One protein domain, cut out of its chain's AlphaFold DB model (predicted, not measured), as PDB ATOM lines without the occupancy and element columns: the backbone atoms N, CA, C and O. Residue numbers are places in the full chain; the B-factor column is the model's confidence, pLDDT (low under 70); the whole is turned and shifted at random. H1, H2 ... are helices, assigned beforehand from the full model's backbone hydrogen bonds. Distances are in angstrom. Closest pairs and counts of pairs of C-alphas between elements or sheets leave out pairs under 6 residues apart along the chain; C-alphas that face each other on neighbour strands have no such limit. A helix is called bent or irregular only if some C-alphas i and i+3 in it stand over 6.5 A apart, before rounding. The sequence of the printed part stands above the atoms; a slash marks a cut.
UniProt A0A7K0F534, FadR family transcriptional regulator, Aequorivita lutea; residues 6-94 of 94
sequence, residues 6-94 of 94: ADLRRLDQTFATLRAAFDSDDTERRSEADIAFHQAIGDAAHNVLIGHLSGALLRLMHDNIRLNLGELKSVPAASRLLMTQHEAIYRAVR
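What this domain is: This is residues 6 to 94 of the 94 residues of the protein "FadR family transcriptional regulator" of Aequorivita lutea (UniProt A0A7K0F534). The longest helix, H3, is bent, and both its arms pack on one side of H2, the middle helix; H1 covers H2's other side, with H4 beside H1. H1, H2 and H4 form a bundle, helices side by side. The printed part has 89 residues with four named helices, H1 to H4, and no named strand: all helix, compact, radius of gyration of the C-alphas 12.8 A, spans 36 by 27 by 17 A.

Where its parts are: Find C-alpha 48 at (8.443, 24.475, -15.051), where H3 begins, assigned by hydrogen bonds as one helix to residue 72. C-alphas 60 and 63 are 7.7 A apart at its bend, between H3a, 48 to 60, and H3b, 63 to 72. H2 is 27 to 44, 25.9 A; H1, 6 to 22, 24.4 A; H4, 76 to 93, 26.4 A, ends at (16.482, 27.043, -30.377).

How they stand to each other: H3a touches H2 in a hairpin, closest C-alphas Gly 51 and Gly 42, 4.8 A. H3b touches H2 at a steep tilt of 65 degrees, closest C-alphas Arg 66 and Ser 31, 5.1 A. H1 and H2 touch in a hairpin, closest C-alphas Leu 18 and Ala 33, 4.8 A. H4 touches H1 with residues 83 to 90 alone, closest C-alphas Tyr 90 and Phe 15, 7.3 A. In H1, H2, H3a, H3b and H4 every O i to N i+4 pair is within hydrogen-bond range.

The domain as a whole: The farthest C-alphas, Val 48 and Pro 76, are 36.8 A apart. The printed part has no cut, the three links are tight, and no printed residue is under 70 in pLDDT.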
ATOM      1  N   ALA A   6       7.270  35.402 -27.217       95.62
ATOM      2  CA  ALA A   6       7.847  36.124 -26.090       95.62
ATOM      3  C   ALA A   6       9.174  35.498 -25.642       95.62
ATOM      4  O   ALA A   6      10.121  36.237 -25.370       95.62
ATOM      5  N   ASP A   7       9.271  34.167 -25.635       96.19
ATOM      6  CA  ASP A   7      10.509  33.460 -25.298       96.19
ATOM      7  C   ASP A   7      11.578  33.681 -26.357       96.19
ATOM      8  O   ASP A   7      12.723  33.955 -26.012       96.19
ATOM      9  N   LEU A   8      11.205  33.654 -27.640       96.19
ATOM     10  CA  LEU A   8      12.133  33.939 -28.734       96.19
ATOM     11  C   LEU A   8      12.665  35.377 -28.661       96.19
ATOM     12  O   LEU A   8      13.871  35.588 -28.765       96.19
ATOM     13  N   ARG A   9      11.802  36.364 -28.379       97.56
ATOM     14  CA  ARG A   9      12.248  37.751 -28.142       97.56
ATOM     15  C   ARG A   9      13.180  37.862 -26.938       97.56
ATOM     16  O   ARG A   9      14.161  38.603 -26.987       97.56
ATOM     17  N   ARG A  10      12.886  37.142 -25.853       97.44
ATOM     18  CA  ARG A  10      13.739  37.132 -24.661       97.44
ATOM     19  C   ARG A  10      15.089  36.482 -24.953       97.44
ATOM     20  O   ARG A  10      16.105  37.035 -24.547       97.44
ATOM     21  N   LEU A  11      15.098  35.369 -25.684       97.94
ATOM     22  CA  LEU A  11      16.303  34.682 -26.141       97.94
ATOM     23  C   LEU A  11      17.166  35.594 -27.022       97.94
ATOM     24  O   LEU A  11      18.377  35.663 -26.834       97.94
ATOM     25  N   ASP A  12      16.551  36.340 -27.941       98.25
ATOM     26  CA  ASP A  12      17.250  37.322 -28.775       98.25
ATOM     27  C   ASP A  12      17.920  38.408 -27.937       98.25
ATOM     28  O   ASP A  12      19.079  38.762 -28.168       98.25
ATOM     29  N   GLN A  13      17.197  38.932 -26.948       98.38
ATOM     30  CA  GLN A  13      17.699  39.994 -26.090       98.38
ATOM     31  C   GLN A  13      18.839  39.514 -25.184       98.38
ATOM     32  O   GLN A  13      19.854  40.208 -25.057       98.38
ATOM     33  N   THR A  14      18.709  38.332 -24.575       98.50
ATOM     34  CA  THR A  14      19.768  37.770 -23.730       98.50
ATOM     35  C   THR A  14      20.987  37.372 -24.556       98.50
ATOM     36  O   THR A  14      22.103  37.677 -24.143       98.50
ATOM     37  N   PHE A  15      20.811  36.820 -25.760       98.44
ATOM     38  CA  PHE A  15      21.928  36.514 -26.657       98.44
ATOM     39  C   PHE A  15      22.667  37.775 -27.134       98.44
ATOM     40  O   PHE A  15      23.897  37.821 -27.137       98.44
ATOM     41  N   ALA A  16      21.937  38.836 -27.495       98.06
ATOM     42  CA  ALA A  16      22.550  40.114 -27.857       98.06
ATOM     43  C   ALA A  16      23.353  40.711 -26.689       98.06
ATOM     44  O   ALA A  16      24.453  41.229 -26.893       98.06
ATOM     45  N   THR A  17      22.823  40.593 -25.468       98.19
ATOM     46  CA  THR A  17      23.489  41.042 -24.236       98.19
ATOM     47  C   THR A  17      24.749  40.226 -23.955       98.19
ATOM     48  O   THR A  17      25.796  40.809 -23.677       98.19
ATOM     49  N   LEU A  18      24.675  38.899 -24.096       97.75
ATOM     50  CA  LEU A  18      25.804  37.981 -23.957       97.75
ATOM     51  C   LEU A  18      26.940  38.338 -24.912       97.75
ATOM     52  O   LEU A  18      28.080  38.518 -24.484       97.75
ATOM     53  N   ARG A  19      26.625  38.515 -26.199       96.19
ATOM     54  CA  ARG A  19      27.618  38.881 -27.212       96.19
ATOM     55  C   ARG A  19      28.309  40.202 -26.877       96.19
ATOM     56  O   ARG A  19      29.530  40.261 -26.899       96.19
ATOM     57  N   ALA A  20      27.544  41.224 -26.490       95.81
ATOM     58  CA  ALA A  20      28.108  42.512 -26.088       95.81
ATOM     59  C   ALA A  20      28.976  42.415 -24.818       95.81
ATOM     60  O   ALA A  20      29.987  43.103 -24.706       95.81
ATOM     61  N   ALA A  21      28.607  41.561 -23.857       95.00
ATOM     62  CA  ALA A  21      29.399  41.356 -22.645       95.00
ATOM     63  C   ALA A  21      30.749  40.685 -22.951       95.00
ATOM     64  O   ALA A  21      31.763  41.055 -22.358       95.00
ATOM     65  N   PHE A  22      30.789  39.760 -23.913       90.31
ATOM     66  CA  PHE A  22      32.020  39.097 -24.360       90.31
ATOM     67  C   PHE A  22      33.028  40.030 -25.045       90.31
ATOM     68  O   PHE A  22      34.213  39.698 -25.080       90.31
ATOM     69  N   ASP A  23      32.594  41.199 -25.514       85.62
ATOM     70  CA  ASP A  23      33.487  42.245 -26.027       85.62
ATOM     71  C   ASP A  23      34.031  43.159 -24.907       85.62
ATOM     72  O   ASP A  23      35.001  43.886 -25.110       85.62
ATOM     73  N   SER A  24      33.444  43.115 -23.705       85.44
ATOM     74  CA  SER A  24      33.851  43.930 -22.545       85.44
ATOM     75  C   SER A  24      34.843  43.199 -21.635       85.44
ATOM     76  O   SER A  24      34.795  41.977 -21.559       85.44
ATOM     77  N   ASP A  25      35.713  43.894 -20.896       85.31
ATOM     78  CA  ASP A  25      36.647  43.247 -19.944       85.31
ATOM     79  C   ASP A  25      36.021  42.945 -18.561       85.31
ATOM     80  O   ASP A  25      36.675  42.456 -17.636       85.31
ATOM     81  N   ASP A  26      34.723  43.211 -18.420       92.81
ATOM     82  CA  ASP A  26      33.972  43.029 -17.185       92.81
ATOM     83  C   ASP A  26      33.514  41.570 -17.040       92.81
ATOM     84  O   ASP A  26      32.551  41.119 -17.666       92.81
ATOM     85  N   THR A  27      34.243  40.809 -16.221       92.50
ATOM     86  CA  THR A  27      33.955  39.391 -15.982       92.50
ATOM     87  C   THR A  27      32.616  39.183 -15.267       92.50
ATOM     88  O   THR A  27      31.946  38.197 -15.562       92.50
ATOM     89  N   GLU A  28      32.208  40.098 -14.380       94.12
ATOM     90  CA  GLU A  28      30.925  40.002 -13.667       94.12
ATOM     91  C   GLU A  28      29.774  40.113 -14.664       94.12
ATOM     92  O   GLU A  28      28.918  39.231 -14.764       94.12
ATOM     93  N   ARG A  29      29.835  41.144 -15.511       95.44
ATOM     94  CA  ARG A  29      28.851  41.361 -16.569       95.44
ATOM     95  C   ARG A  29      28.788  40.193 -17.553       95.44
ATOM     96  O   ARG A  29      27.705  39.859 -18.037       95.44
ATOM     97  N   ARG A  30      29.929  39.567 -17.872       95.00
ATOM     98  CA  ARG A  30      29.967  38.354 -18.708       95.00
ATOM     99  C   ARG A  30      29.240  37.190 -18.040       95.00
ATOM    100  O   ARG A  30      28.415  36.572 -18.706       95.00
ATOM    101  N   SER A  31      29.503  36.907 -16.761       95.94
ATOM    102  CA  SER A  31      28.826  35.813 -16.048       95.94
ATOM    103  C   SER A  31      27.331  36.049 -15.874       95.94
ATOM    104  O   SER A  31      26.547  35.124 -16.074       95.94
ATOM    105  N   GLU A  32      26.910  37.277 -15.570       96.69
ATOM    106  CA  GLU A  32      25.486  37.611 -15.465       96.69
ATOM    107  C   GLU A  32      24.760  37.411 -16.801       96.69
ATOM    108  O   GLU A  32      23.670  36.831 -16.844       96.69
ATOM    109  N   ALA A  33      25.371  37.852 -17.906       97.56
ATOM    110  CA  ALA A  33      24.798  37.696 -19.237       97.56
ATOM    111  C   ALA A  33      24.735  36.222 -19.680       97.56
ATOM    112  O   ALA A  33      23.748  35.814 -20.295       97.56
ATOM    113  N   ASP A  34      25.755  35.430 -19.342       97.31
ATOM    114  CA  ASP A  34      25.827  33.986 -19.602       97.31
ATOM    115  C   ASP A  34      24.697  33.235 -18.880       97.31
ATOM    116  O   ASP A  34      23.883  32.544 -19.501       97.31
ATOM    117  N   ILE A  35      24.548  33.493 -17.579       97.81
ATOM    118  CA  ILE A  35      23.478  32.930 -16.751       97.81
ATOM    119  C   ILE A  35      22.099  33.342 -17.274       97.81
ATOM    120  O   ILE A  35      21.201  32.501 -17.378       97.81
ATOM    121  N   ALA A  36      21.911  34.615 -17.632       97.94
ATOM    122  CA  ALA A  36      20.640  35.104 -18.158       97.94
ATOM    123  C   ALA A  36      20.269  34.442 -19.496       97.94
ATOM    124  O   ALA A  36      19.098  34.119 -19.722       97.94
ATOM    125  N   PHE A  37      21.250  34.215 -20.373       98.31
ATOM    126  CA  PHE A  37      21.051  33.502 -21.632       98.31
ATOM    127  C   PHE A  37      20.649  32.042 -21.394       98.31
ATOM    128  O   PHE A  37      19.633  31.590 -21.931       98.31
ATOM    129  N   HIS A  38      21.361  31.329 -20.520       97.88
ATOM    130  CA  HIS A  38      21.034  29.944 -20.180       97.88
ATOM    131  C   HIS A  38      19.673  29.792 -19.487       97.88
ATOM    132  O   HIS A  38      18.932  28.859 -19.805       97.88
ATOM    133  N   GLN A  39      19.289  30.731 -18.618       97.44
ATOM    134  CA  GLN A  39      17.952  30.735 -18.022       97.44
ATOM    135  C   GLN A  39      16.860  30.933 -19.081       97.44
ATOM    136  O   GLN A  39      15.839  30.250 -19.030       97.44
ATOM    137  N   ALA A  40      17.065  31.824 -20.059       97.06
ATOM    138  CA  ALA A  40      16.094  32.041 -21.133       97.06
ATOM    139  C   ALA A  40      15.861  30.769 -21.969       97.06
ATOM    140  O   ALA A  40      14.725  30.486 -22.343       97.06
ATOM    141  N   ILE A  41      16.908  29.969 -22.202       95.94
ATOM    142  CA  ILE A  41      16.787  28.655 -22.856       95.94
ATOM    143  C   ILE A  41      15.948  27.694 -22.001       95.94
ATOM    144  O   ILE A  41      15.059  27.018 -22.522       95.94
ATOM    145  N   GLY A  42      16.212  27.636 -20.690       95.25
ATOM    146  CA  GLY A  42      15.458  26.795 -19.757       95.25
ATOM    147  C   GLY A  42      13.973  27.165 -19.689       95.25
ATOM    148  O   GLY A  42      13.118  26.277 -19.710       95.25
ATOM    149  N   ASP A  43      13.666  28.462 -19.674       93.88
ATOM    150  CA  ASP A  43      12.294  28.980 -19.660       93.88
ATOM    151  C   ASP A  43      11.557  28.645 -20.974       93.88
ATOM    152  O   ASP A  43      10.430  28.141 -20.943       93.88
ATOM    153  N   ALA A  44      12.226  28.804 -22.124       94.81
ATOM    154  CA  ALA A  44      11.676  28.521 -23.456       94.81
ATOM    155  C   ALA A  44      11.299  27.042 -23.679       94.81
ATOM    156  O   ALA A  44      10.542  26.709 -24.597       94.81
ATOM    157  N   ALA A  45      11.793  26.126 -22.836       92.62
ATOM    158  CA  ALA A  45      11.413  24.716 -22.876       92.62
ATOM    159  C   ALA A  45       9.965  24.460 -22.405       92.62
ATOM    160  O   ALA A  45       9.469  23.341 -22.589       92.62
ATOM    161  N   HIS A  46       9.304  25.454 -21.790       89.56
ATOM    162  CA  HIS A  46       7.975  25.353 -21.164       89.56
ATOM    163  C   HIS A  46       7.827  24.144 -20.236       89.56
ATOM    164  O   HIS A  46       6.777  23.507 -20.144       89.56
ATOM    165  N   ASN A  47       8.903  23.827 -19.524       93.31
ATOM    166  CA  ASN A  47       8.904  22.827 -18.477       93.31
ATOM    167  C   ASN A  47       9.298  23.516 -17.174       93.31
ATOM    168  O   ASN A  47      10.467  23.817 -16.945       93.31
ATOM    169  N   VAL A  48       8.298  23.756 -16.324       90.94
ATOM    170  CA  VAL A  48       8.443  24.475 -15.051       90.94
ATOM    171  C   VAL A  48       9.525  23.850 -14.164       90.94
ATOM    172  O   VAL A  48      10.301  24.574 -13.543       90.94
ATOM    173  N   LEU A  49       9.643  22.517 -14.151       94.62
ATOM    174  CA  LEU A  49      10.693  21.829 -13.398       94.62
ATOM    175  C   LEU A  49      12.089  22.164 -13.947       94.62
ATOM    176  O   LEU A  49      12.990  22.455 -13.164       94.62
ATOM    177  N   ILE A  50      12.260  22.168 -15.275       94.00
ATOM    178  CA  ILE A  50      13.534  22.526 -15.922       94.00
ATOM    179  C   ILE A  50      13.892  23.986 -15.635       94.00
ATOM    180  O   ILE A  50      15.018  24.248 -15.219       94.00
ATOM    181  N   GLY A  51      12.949  24.920 -15.793       93.81
ATOM    182  CA  GLY A  51      13.191  26.344 -15.530       93.81
ATOM    183  C   GLY A  51      13.629  26.607 -14.083       93.81
ATOM    184  O   GLY A  51      14.609  27.318 -13.846       93.81
ATOM    185  N   HIS A  52      12.971  25.970 -13.106       94.06
ATOM    186  CA  HIS A  52      13.343  26.093 -11.694       94.06
ATOM    187  C   HIS A  52      14.695  25.454 -11.364       94.06
ATOM    188  O   HIS A  52      15.507  26.081 -10.677       94.06
ATOM    189  N   LEU A  53      14.942  24.228 -11.837       96.62
ATOM    190  CA  LEU A  53      16.211  23.534 -11.601       96.62
ATOM    191  C   LEU A  53      17.379  24.271 -12.260       96.62
ATOM    192  O   LEU A  53      18.417  24.433 -11.623       96.62
ATOM    193  N   SER A  54      17.193  24.768 -13.486       95.25
ATOM    194  CA  SER A  54      18.186  25.578 -14.197       95.25
ATOM    195  C   SER A  54      18.551  26.820 -13.389       95.25
ATOM    196  O   SER A  54      19.724  27.018 -13.078       95.25
ATOM    197  N   GLY A  55      17.561  27.585 -12.921       94.06
ATOM    198  CA  GLY A  55      17.828  28.787 -12.133       94.06
ATOM    199  C   GLY A  55      18.506  28.495 -10.796       94.06
ATOM    200  O   GLY A  55      19.385  29.245 -10.374       94.06
ATOM    201  N   ALA A  56      18.124  27.410 -10.115       96.56
ATOM    202  CA  ALA A  56      18.784  26.997  -8.877       96.56
ATOM    203  C   ALA A  56      20.247  26.600  -9.119       96.56
ATOM    204  O   ALA A  56      21.130  27.060  -8.396       96.56
ATOM    205  N   LEU A  57      20.503  25.801 -10.157       97.25
ATOM    206  CA  LEU A  57      21.842  25.356 -10.524       97.25
ATOM    207  C   LEU A  57      22.734  26.529 -10.942       97.25
ATOM    208  O   LEU A  57      23.835  26.663 -10.418       97.25
ATOM    209  N   LEU A  58      22.255  27.408 -11.825       96.06
ATOM    210  CA  LEU A  58      23.018  28.563 -12.305       96.06
ATOM    211  C   LEU A  58      23.396  29.511 -11.159       96.06
ATOM    212  O   LEU A  58      24.526  29.990 -11.117       96.06
ATOM    213  N   ARG A  59      22.502  29.721 -10.180       94.06
ATOM    214  CA  ARG A  59      22.823  30.496  -8.966       94.06
ATOM    215  C   ARG A  59      23.909  29.839  -8.119       94.06
ATOM    216  O   ARG A  59      24.810  30.529  -7.661       94.06
ATOM    217  N   LEU A  60      23.846  28.521  -7.921       96.81
ATOM    218  CA  LEU A  60      24.890  27.785  -7.196       96.81
ATOM    219  C   LEU A  60      26.231  27.805  -7.943       96.81
ATOM    220  O   LEU A  60      27.290  27.821  -7.322       96.81
ATOM    221  N   MET A  61      26.189  27.811  -9.274       96.56
ATOM    222  CA  MET A  61      27.371  27.812 -10.130       96.56
ATOM    223  C   MET A  61      27.928  29.211 -10.413       96.56
ATOM    224  O   MET A  61      28.972  29.289 -11.053       96.56
ATOM    225  N   HIS A  62      27.297  30.286  -9.932       95.25
ATOM    226  CA  HIS A  62      27.636  31.668 -10.287       95.25
ATOM    227  C   HIS A  62      29.140  31.966 -10.201       95.25
ATOM    228  O   HIS A  62      29.762  32.340 -11.195       95.25
ATOM    229  N   ASP A  63      29.756  31.715  -9.041       96.06
ATOM    230  CA  ASP A  63      31.187  31.971  -8.851       96.06
ATOM    231  C   ASP A  63      32.075  31.086  -9.730       96.06
ATOM    232  O   ASP A  63      33.093  31.550 -10.237       96.06
ATOM    233  N   ASN A  64      31.678  29.833  -9.970       96.31
ATOM    234  CA  ASN A  64      32.412  28.940 -10.870       96.31
ATOM    235  C   ASN A  64      32.335  29.423 -12.324       96.31
ATOM    236  O   ASN A  64      33.341  29.399 -13.029       96.31
ATOM    237  N   ILE A  65      31.163  29.874 -12.778       96.38
ATOM    238  CA  ILE A  65      30.969  30.441 -14.120       96.38
ATOM    239  C   ILE A  65      31.844  31.685 -14.271       96.38
ATOM    240  O   ILE A  65      32.630  31.773 -15.212       96.38
ATOM    241  N   ARG A  66      31.790  32.601 -13.303       95.75
ATOM    242  CA  ARG A  66      32.598  33.823 -13.295       95.75
ATOM    243  C   ARG A  66      34.100  33.539 -13.342       95.75
ATOM    244  O   ARG A  66      34.800  34.134 -14.161       95.75
ATOM    245  N   LEU A  67      34.594  32.618 -12.512       95.50
ATOM    246  CA  LEU A  67      36.003  32.212 -12.514       95.50
ATOM    247  C   LEU A  67      36.407  31.605 -13.864       95.50
ATOM    248  O   LEU A  67      37.380  32.053 -14.465       95.50
ATOM    249  N   ASN A  68      35.628  30.657 -14.394       94.25
ATOM    250  CA  ASN A  68      35.921  30.018 -15.679       94.25
ATOM    251  C   ASN A  68      35.932  31.018 -16.842       94.25
ATOM    252  O   ASN A  68      36.831  30.977 -17.681       94.25
ATOM    253  N   LEU A  69      34.968  31.939 -16.895       94.25
ATOM    254  CA  LEU A  69      34.937  32.991 -17.915       94.25
ATOM    255  C   LEU A  69      36.120  33.960 -17.768       94.25
ATOM    256  O   LEU A  69      36.654  34.430 -18.776       94.25
ATOM    257  N   GLY A  70      36.556  34.224 -16.532       92.62
ATOM    258  CA  GLY A  70      37.759  34.994 -16.222       92.62
ATOM    259  C   GLY A  70      39.050  34.333 -16.711       92.62
ATOM    260  O   GLY A  70      39.914  35.021 -17.240       92.62
ATOM    261  N   GLU A  71      39.166  33.010 -16.617       92.75
ATOM    262  CA  GLU A  71      40.315  32.278 -17.163       92.75
ATOM    263  C   GLU A  71      40.253  32.211 -18.696       92.75
ATOM    264  O   GLU A  71      41.218  32.536 -19.390       92.75
ATOM    265  N   LEU A  72      39.087  31.871 -19.256       91.62
ATOM    266  CA  LEU A  72      38.904  31.707 -20.701       91.62
ATOM    267  C   LEU A  72      39.093  33.010 -21.483       91.62
ATOM    268  O   LEU A  72      39.550  32.962 -22.628       91.62
ATOM    269  N   LYS A  73      38.795  34.177 -20.889       88.19
ATOM    270  CA  LYS A  73      39.026  35.470 -21.558       88.19
ATOM    271  C   LYS A  73      40.507  35.721 -21.854       88.19
ATOM    272  O   LYS A  73      40.813  36.408 -22.825       88.19
ATOM    273  N   SER A  74      41.415  35.142 -21.065       90.56
ATOM    274  CA  SER A  74      42.863  35.274 -21.269       90.56
ATOM    275  C   SER A  74      43.385  34.455 -22.460       90.56
ATOM    276  O   SER A  74      44.506  34.672 -22.917       90.56
ATOM    277  N   VAL A  75      42.563  33.546 -23.008       93.94
ATOM    278  CA  VAL A  75      42.916  32.649 -24.114       93.94
ATOM    279  C   VAL A  75      42.042  32.961 -25.340       93.94
ATOM    280  O   VAL A  75      40.930  32.439 -25.464       93.94
ATOM    281  N   PRO A  76      42.527  33.754 -26.320       90.38
ATOM    282  CA  PRO A  76      41.702  34.237 -27.432       90.38
ATOM    283  C   PRO A  76      41.030  33.136 -28.264       90.38
ATOM    284  O   PRO A  76      39.903  33.302 -28.726       90.38
ATOM    285  N   ALA A  77      41.708  32.003 -28.472       93.94
ATOM    286  CA  ALA A  77      41.135  30.871 -29.200       93.94
ATOM    287  C   ALA A  77      39.959  30.232 -28.442       93.94
ATOM    288  O   ALA A  77      38.953  29.890 -29.062       93.94
ATOM    289  N   ALA A  78      40.066  30.128 -27.115       93.25
ATOM    290  CA  ALA A  78      39.020  29.568 -26.271       93.25
ATOM    291  C   ALA A  78      37.819  30.517 -26.173       93.25
ATOM    292  O   ALA A  78      36.684  30.077 -26.330       93.25
ATOM    293  N   SER A  79      38.062  31.824 -26.024       91.75
ATOM    294  CA  SER A  79      36.998  32.835 -26.025       91.75
ATOM    295  C   SER A  79      36.191  32.828 -27.333       91.75
ATOM    296  O   SER A  79      34.960  32.837 -27.292       91.75
ATOM    297  N   ARG A  80      36.860  32.711 -28.492       92.94
ATOM    298  CA  ARG A  80      36.177  32.562 -29.790       92.94
ATOM    299  C   ARG A  80      35.373  31.269 -29.879       92.94
ATOM    300  O   ARG A  80      34.226  31.305 -30.307       92.94
ATOM    301  N   LEU A  81      35.962  30.142 -29.474       96.25
ATOM    302  CA  LEU A  81      35.274  28.851 -29.486       96.25
ATOM    303  C   LEU A  81      34.010  28.882 -28.618       96.25
ATOM    304  O   LEU A  81      32.965  28.400 -29.047       96.25
ATOM    305  N   LEU A  82      34.096  29.488 -27.434       95.56
ATOM    306  CA  LEU A  82      32.971  29.619 -26.520       95.56
ATOM    307  C   LEU A  82      31.838  30.458 -27.130       95.56
ATOM    308  O   LEU A  82      30.677  30.072 -27.045       95.56
ATOM    309  N   MET A  83      32.145  31.573 -27.799       95.69
ATOM    310  CA  MET A  83      31.114  32.358 -28.490       95.69
ATOM    311  C   MET A  83      30.459  31.569 -29.636       95.69
ATOM    312  O   MET A  83      29.237  31.592 -29.776       95.69
ATOM    313  N   THR A  84      31.237  30.797 -30.405       97.44
ATOM    314  CA  THR A  84      30.696  29.907 -31.448       97.44
ATOM    315  C   THR A  84      29.728  28.868 -30.873       97.44
ATOM    316  O   THR A  84      28.704  28.574 -31.489       97.44
ATOM    317  N   GLN A  85      30.017  28.320 -29.689       97.81
ATOM    318  CA  GLN A  85      29.119  27.380 -29.009       97.81
ATOM    319  C   GLN A  85      27.800  28.048 -28.605       97.81
ATOM    320  O   GLN A  85      26.731  27.501 -28.882       97.81
ATOM    321  N   HIS A  86      27.852  29.249 -28.023       98.06
ATOM    322  CA  HIS A  86      26.647  30.017 -27.694       98.06
ATOM    323  C   HIS A  86      25.802  30.332 -28.929       98.06
ATOM    324  O   HIS A  86      24.582  30.164 -28.903       98.06
ATOM    325  N   GLU A  87      26.439  30.731 -30.032       98.19
ATOM    326  CA  GLU A  87      25.745  30.987 -31.291       98.19
ATOM    327  C   GLU A  87      25.084  29.722 -31.856       98.19
ATOM    328  O   GLU A  87      23.952  29.784 -32.340       98.19
ATOM    329  N   ALA A  88      25.753  28.569 -31.770       98.56
ATOM    330  CA  ALA A  88      25.186  27.299 -32.209       98.56
ATOM    331  C   ALA A  88      23.931  26.926 -31.403       98.56
ATOM    332  O   ALA A  88      22.923  26.541 -31.994       98.56
ATOM    333  N   ILE A  89      23.964  27.094 -30.076       97.94
ATOM    334  CA  ILE A  89      22.802  26.855 -29.204       97.94
ATOM    335  C   ILE A  89      21.665  27.816 -29.558       97.94
ATOM    336  O   ILE A  89      20.535  27.382 -29.765       97.94
ATOM    337  N   TYR A  90      21.966  29.110 -29.679       98.00
ATOM    338  CA  TYR A  90      20.990  30.133 -30.051       98.00
ATOM    339  C   TYR A  90      20.270  29.794 -31.365       98.00
ATOM    340  O   TYR A  90      19.040  29.783 -31.414       98.00
ATOM    341  N   ARG A  91      21.031  29.454 -32.412       97.25
ATOM    342  CA  ARG A  91      20.491  29.083 -33.730       97.25
ATOM    343  C   ARG A  91      19.698  27.777 -33.719       97.25
ATOM    344  O   ARG A  91      18.888  27.586 -34.609       97.25
ATOM    345  N   ALA A  92      19.962  26.875 -32.777       95.62
ATOM    346  CA  ALA A  92      19.235  25.612 -32.671       95.62
ATOM    347  C   ALA A  92      17.877  25.764 -31.967       95.62
ATOM    348  O   ALA A  92      16.979  24.955 -32.188       95.62
ATOM    349  N   VAL A  93      17.740  26.763 -31.090       92.94
ATOM    350  CA  VAL A  93      16.482  27.043 -30.377       92.94
ATOM    351  C   VAL A  93      15.547  27.929 -31.206       92.94
ATOM    352  O   VAL A  93      14.328  27.784 -31.096       92.94
ATOM    353  N   ARG A  94      16.114  28.843 -31.998       90.25
ATOM    354  CA  ARG A  94      15.378  29.768 -32.869       90.25
ATOM    355  C   ARG A  94      14.898  29.096 -34.151       90.25
ATOM    356  O   ARG A  94      13.761  29.412 -34.558       90.25
TER     357      ARG A  94